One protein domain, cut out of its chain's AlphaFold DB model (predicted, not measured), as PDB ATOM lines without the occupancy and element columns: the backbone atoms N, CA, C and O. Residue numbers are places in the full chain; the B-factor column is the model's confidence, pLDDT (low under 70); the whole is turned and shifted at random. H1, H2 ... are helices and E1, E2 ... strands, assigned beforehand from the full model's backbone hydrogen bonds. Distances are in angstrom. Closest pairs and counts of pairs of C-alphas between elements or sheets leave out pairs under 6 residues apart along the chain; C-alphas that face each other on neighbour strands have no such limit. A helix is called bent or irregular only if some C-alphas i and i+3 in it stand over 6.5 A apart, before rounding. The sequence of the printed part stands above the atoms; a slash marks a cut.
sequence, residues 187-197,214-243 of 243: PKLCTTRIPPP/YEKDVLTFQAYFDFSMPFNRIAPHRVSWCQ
ATOM      1  N   PRO A 187     150.740 153.747 118.372       83.88
ATOM      2  CA  PRO A 187     149.862 154.158 117.288       83.88
ATOM      3  C   PRO A 187     148.658 153.227 117.155       83.88
ATOM      4  O   PRO A 187     148.717 152.023 117.435       83.88
ATOM      5  N   LYS A 188     147.540 153.803 116.713       86.69
ATOM      6  CA  LYS A 188     146.316 153.056 116.426       86.69
ATOM      7  C   LYS A 188     146.331 152.583 114.980       86.69
ATOM      8  O   LYS A 188     146.528 153.387 114.073       86.69
ATOM      9  N   LEU A 189     146.076 151.297 114.773       83.62
ATOM     10  CA  LEU A 189     145.689 150.785 113.469       83.62
ATOM     11  C   LEU A 189     144.244 151.206 113.222       83.62
ATOM     12  O   LEU A 189     143.371 150.856 114.017       83.62
ATOM     13  N   CYS A 190     144.019 151.944 112.140       83.94
ATOM     14  CA  CYS A 190     142.699 152.359 111.694       83.94
ATOM     15  C   CYS A 190     142.417 151.756 110.320       83.94
ATOM     16  O   CYS A 190     143.264 151.837 109.428       83.94
ATOM     17  N   THR A 191     141.236 151.184 110.138       83.38
ATOM     18  CA  THR A 191     140.766 150.704 108.839       83.38
ATOM     19  C   THR A 191     139.590 151.553 108.384       83.38
ATOM     20  O   THR A 191     138.762 151.990 109.179       83.38
ATOM     21  N   THR A 192     139.523 151.816 107.083       81.44
ATOM     22  CA  THR A 192     138.396 152.527 106.482       81.44
ATOM     23  C   THR A 192     138.018 151.835 105.191       81.44
ATOM     24  O   THR A 192     138.874 151.528 104.358       81.44
ATOM     25  N   ARG A 193     136.722 151.588 105.006       80.44
ATOM     26  CA  ARG A 193     136.219 151.029 103.754       80.44
ATOM     27  C   ARG A 193     136.406 152.035 102.619       80.44
ATOM     28  O   ARG A 193     135.800 153.103 102.624       80.44
ATOM     29  N   ILE A 194     137.164 151.644 101.600       74.81
ATOM     30  CA  ILE A 194     137.211 152.365 100.326       74.81
ATOM     31  C   ILE A 194     136.025 151.876  99.479       74.81
ATOM     32  O   ILE A 194     135.917 150.670  99.229       74.81
ATOM     33  N   PRO A 195     135.100 152.758  99.057       70.19
ATOM     34  CA  PRO A 195     134.029 152.374  98.146       70.19
ATOM     35  C   PRO A 195     134.612 151.814  96.840       70.19
ATOM     36  O   PRO A 195     135.645 152.310  96.379       70.19
ATOM     37  N   PRO A 196     133.972 150.812  96.211       66.88
ATOM     38  CA  PRO A 196     134.424 150.338  94.912       66.88
ATOM     39  C   PRO A 196     134.448 151.506  93.910       66.88
ATOM     40  O   PRO A 196     133.553 152.359  93.946       66.88
ATOM     41  N   PRO A 197     135.460 151.576  93.025       66.00
ATOM     42  CA  PRO A 197     135.522 152.624  92.018       66.00
ATOM     43  C   PRO A 197     134.244 152.594  91.172       66.00
ATOM     44  O   PRO A 197     133.846 151.541  90.679       66.00
ATOM     45  N   TYR A 214     131.422 138.808  96.854       66.12
ATOM     46  CA  TYR A 214     131.639 140.149  97.387       66.12
ATOM     47  C   TYR A 214     130.667 140.475  98.526       66.12
ATOM     48  O   TYR A 214     131.072 141.052  99.524       66.12
ATOM     49  N   GLU A 215     129.409 140.038  98.440       66.88
ATOM     50  CA  GLU A 215     128.435 140.191  99.530       66.88
ATOM     51  C   GLU A 215     128.792 139.394 100.788       66.88
ATOM     52  O   GLU A 215     128.660 139.916 101.895       66.88
ATOM     53  N   LYS A 216     129.290 138.159 100.648       70.38
ATOM     54  CA  LYS A 216     129.786 137.387 101.797       70.38
ATOM     55  C   LYS A 216     131.050 138.000 102.381       70.38
ATOM     56  O   LYS A 216     131.169 138.049 103.602       70.38
ATOM     57  N   ASP A 217     131.957 138.495 101.546       68.50
ATOM     58  CA  ASP A 217     133.180 139.151 102.009       68.50
ATOM     59  C   ASP A 217     132.826 140.446 102.760       68.50
ATOM     60  O   ASP A 217     133.277 140.660 103.880       68.50
ATOM     61  N   VAL A 218     131.910 141.260 102.226       73.75
ATOM     62  CA  VAL A 218     131.424 142.482 102.887       73.75
ATOM     63  C   VAL A 218     130.827 142.185 104.264       73.75
ATOM     64  O   VAL A 218     131.124 142.906 105.213       73.75
ATOM     65  N   LEU A 219     130.029 141.121 104.395       75.94
ATOM     66  CA  LEU A 219     129.481 140.693 105.686       75.94
ATOM     67  C   LEU A 219     130.571 140.179 106.637       75.94
ATOM     68  O   LEU A 219     130.539 140.468 107.830       75.94
ATOM     69  N   THR A 220     131.556 139.452 106.109       76.25
ATOM     70  CA  THR A 220     132.666 138.883 106.892       76.25
ATOM     71  C   THR A 220     133.571 139.979 107.463       76.25
ATOM     72  O   THR A 220     134.003 139.890 108.610       76.25
ATOM     73  N   PHE A 221     133.817 141.046 106.696       76.94
ATOM     74  CA  PHE A 221     134.720 142.137 107.070       76.94
ATOM     75  C   PHE A 221     134.018 143.372 107.648       76.94
ATOM     76  O   PHE A 221     134.688 144.349 107.976       76.94
ATOM     77  N   GLN A 222     132.694 143.340 107.831       79.50
ATOM     78  CA  GLN A 222     131.916 144.492 108.299       79.50
ATOM     79  C   GLN A 222     132.436 145.072 109.624       79.50
ATOM     80  O   GLN A 222     132.505 146.289 109.786       79.50
ATOM     81  N   ALA A 223     132.858 144.208 110.552       77.75
ATOM     82  CA  ALA A 223     133.428 144.609 111.842       77.75
ATOM     83  C   ALA A 223     134.774 145.356 111.725       77.75
ATOM     84  O   ALA A 223     135.221 145.967 112.693       77.75
ATOM     85  N   TYR A 224     135.408 145.316 110.551       77.69
ATOM     86  CA  TYR A 224     136.688 145.951 110.245       77.69
ATOM     87  C   TYR A 224     136.546 147.146 109.293       77.69
ATOM     88  O   TYR A 224     137.548 147.636 108.788       77.69
ATOM     89  N   PHE A 225     135.337 147.640 109.013       81.56
ATOM     90  CA  PHE A 225     135.170 148.820 108.149       81.56
ATOM     91  C   PHE A 225     135.488 150.148 108.836       81.56
ATOM     92  O   PHE A 225     135.828 151.100 108.136       81.56
ATOM     93  N   ASP A 226     135.380 150.187 110.162       79.12
ATOM     94  CA  ASP A 226     135.679 151.345 111.012       79.12
ATOM     95  C   ASP A 226     136.391 150.879 112.296       79.12
ATOM     96  O   ASP A 226     136.004 151.178 113.427       79.12
ATOM     97  N   PHE A 227     137.389 150.008 112.133       83.00
ATOM     98  CA  PHE A 227     138.144 149.472 113.260       83.00
ATOM     99  C   PHE A 227     139.264 150.441 113.629       83.00
ATOM    100  O   PHE A 227     140.021 150.879 112.766       83.00
ATOM    101  N   SER A 228     139.399 150.744 114.921       85.31
ATOM    102  CA  SER A 228     140.498 151.546 115.460       85.31
ATOM    103  C   SER A 228     141.001 150.953 116.773       85.31
ATOM    104  O   SER A 228     140.250 150.850 117.745       85.31
ATOM    105  N   MET A 229     142.275 150.555 116.829       84.00
ATOM    106  CA  MET A 229     142.864 149.988 118.049       84.00
ATOM    107  C   MET A 229     144.383 150.204 118.118       84.00
ATOM    108  O   MET A 229     145.045 150.081 117.090       84.00
ATOM    109  N   PRO A 230     144.964 150.482 119.306       84.06
ATOM    110  CA  PRO A 230     146.417 150.520 119.486       84.06
ATOM    111  C   PRO A 230     147.072 149.204 119.064       84.06
ATOM    112  O   PRO A 230     146.597 148.140 119.469       84.06
ATOM    113  N   PHE A 231     148.162 149.267 118.293       81.12
ATOM    114  CA  PHE A 231     148.794 148.079 117.696       81.12
ATOM    115  C   PHE A 231     149.196 147.020 118.739       81.12
ATOM    116  O   PHE A 231     149.070 145.823 118.496       81.12
ATOM    117  N   ASN A 232     149.595 147.456 119.936       80.12
ATOM    118  CA  ASN A 232     150.004 146.590 121.041       80.12
ATOM    119  C   ASN A 232     148.849 145.832 121.729       80.12
ATOM    120  O   ASN A 232     149.102 144.985 122.581       80.12
ATOM    121  N   ARG A 233     147.587 146.125 121.389       81.88
ATOM    122  CA  ARG A 233     146.392 145.462 121.946       81.88
ATOM    123  C   ARG A 233     145.643 144.602 120.927       81.88
ATOM    124  O   ARG A 233     144.614 144.017 121.264       81.88
ATOM    125  N   ILE A 234     146.128 144.523 119.689       81.62
ATOM    126  CA  ILE A 234     145.455 143.778 118.623       81.62
ATOM    127  C   ILE A 234     145.762 142.287 118.776       81.62
ATOM    128  O   ILE A 234     146.915 141.865 118.762       81.62
ATOM    129  N   ALA A 235     144.717 141.471 118.906       79.62
ATOM    130  CA  ALA A 235     144.871 140.023 118.955       79.62
ATOM    131  C   ALA A 235     145.367 139.474 117.597       79.62
ATOM    132  O   ALA A 235     144.883 139.939 116.561       79.62
ATOM    133  N   PRO A 236     146.238 138.442 117.563       75.50
ATOM    134  CA  PRO A 236     146.866 137.956 116.326       75.50
ATOM    135  C   PRO A 236     145.878 137.622 115.204       75.50
ATOM    136  O   PRO A 236     146.095 137.982 114.051       75.50
ATOM    137  N   HIS A 237     144.744 137.001 115.552       75.56
ATOM    138  CA  HIS A 237     143.708 136.664 114.578       75.56
ATOM    139  C   HIS A 237     143.153 137.906 113.871       75.56
ATOM    140  O   HIS A 237     142.868 137.820 112.690       75.56
ATOM    141  N   ARG A 238     143.050 139.063 114.542       68.50
ATOM    142  CA  ARG A 238     142.509 140.315 113.976       68.50
ATOM    143  C   ARG A 238     143.471 141.017 113.019       68.50
ATOM    144  O   ARG A 238     143.015 141.737 112.141       68.50
ATOM    145  N   VAL A 239     144.777 140.782 113.160       66.69
ATOM    146  CA  VAL A 239     145.801 141.319 112.247       66.69
ATOM    147  C   VAL A 239     145.698 140.644 110.877       66.69
ATOM    148  O   VAL A 239     145.743 141.323 109.857       66.69
ATOM    149  N   SER A 240     145.474 139.324 110.855       61.19
ATOM    150  CA  SER A 240     145.349 138.545 109.614       61.19
ATOM    151  C   SER A 240     144.141 138.931 108.755       61.19
ATOM    152  O   SER A 240     144.153 138.645 107.564       61.19
ATOM    153  N   TRP A 241     143.104 139.544 109.336       56.75
ATOM    154  CA  TRP A 241     141.917 140.004 108.601       56.75
ATOM    155  C   TRP A 241     142.051 141.438 108.064       56.75
ATOM    156  O   TRP A 241     141.170 141.887 107.338       56.75
ATOM    157  N   CYS A 242     143.110 142.164 108.442       55.12
ATOM    158  CA  CYS A 242     143.360 143.536 107.985       55.12
ATOM    159  C   CYS A 242     144.304 143.623 106.765       55.12
ATOM    160  O   CYS A 242     144.445 144.717 106.221       55.12
ATOM    161  N   GLN A 243     144.971 142.524 106.376       45.50
ATOM    162  CA  GLN A 243     145.811 142.422 105.165       45.50
ATOM    163  C   GLN A 243     144.972 142.120 103.923       45.50
ATOM    164  O   GLN A 243     145.319 142.675 102.857       45.50
TER     165      GLN A 243
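What this domain is: This is residues 187 to 197 and 214 to 243 of the 243 residues of a protein of Mesocestoides corti (UniProt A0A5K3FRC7). What shape do these atoms make? It is a loose, open, elongated piece: E1 and the extended stretch of residues 191 to 197 run along one long side, and beyond a cut H1 and E2 come back the other way, until E2 pairs with E1 in a tiny two-stranded ladder at one end. Past E2 the chain folds back through residues 231 to 235 to the short H2, at the same end as the ladder but apart from E1 and from H1. What is it built of, and how large is it? The printed part has 41 residues, with two named strands and two named helices in the order E1, H1, E2, H2; the sheet has the order E1 - E2 and is antiparallel, and the class is mixed, helices and strands. The whole is only just loose, close to compact, with a radius of gyration of the C-alphas of 11.0 A, and the C-alphas span 31 by 19 by 14 A.

Where its parts are: Where does the first element lie? After Pro 187 comes E1, a strand of residues 188 to 190, with C-alpha 188 at (146.316, 153.056, 116.426). What follows the cut? H1 is a helix of residues 214 to 224, 15.0 A from first to last C-alpha, and C-alpha 214 stands at (131.639, 140.149, 97.387). It is irregular: the C-alphas of Thr 220 and Ala 223 are 7.6 A apart, against about 5 A in a regular helix, and its line is a rough one. Which elements come after it? E2 is a strand of residues 228 to 230, 7.2 A from first to last C-alpha. H2 is a helix of residues 236 to 239, 5.4 A long, with C-alpha 239 at (145.801, 141.319, 112.247).

How they stand to each other: How do the two strands pair? E1 and E2 are antiparallel neighbours, with 157 degrees between their directions. The C-alphas of Lys 188 and Pro 230 face each other at 4.0 A, and those of Leu 189 and Met 229 at 5.4 A. Across the pair, N 189 and O 229 are 2.8 A apart and N 229 and O 189 are 3.0 A apart, both within hydrogen-bond range. Which elements stay apart? E1 and H2 are apart, and H1 and H2 are apart, with no C-alpha of the one within 8 A of the other in either pair. How do the helix backbones look? In H1, 5 of 7 pairs of O i and N i+4 are within hydrogen-bond range. H2 has four residues and is too short for such a pair; its one pair of O i and N i+3 is within range.

The domain as a whole: How far does the printed part reach? The two C-alphas farthest apart are those of Pro 197 and Asn 232, at 33.0 A, and the first and last printed C-alphas, of Pro 187 and Gln 243, are 17.4 A apart. Gln 243 is the chain's last residue. Where is the chain cut, and how are the elements linked? Residues 198 to 213 are not printed, and C-alphas 197 and 214 are 14.1 A apart across this cut, which lies in the link from E1 to H1. The links from H1 to E2, three residues, and from E2 to H2, five residues, are tight. Where is the model's confidence low? The mean pLDDT of the printed part is 75.1, and it is under 70 at residues 196 to 197, 214 to 215, 217 and 238 to 243.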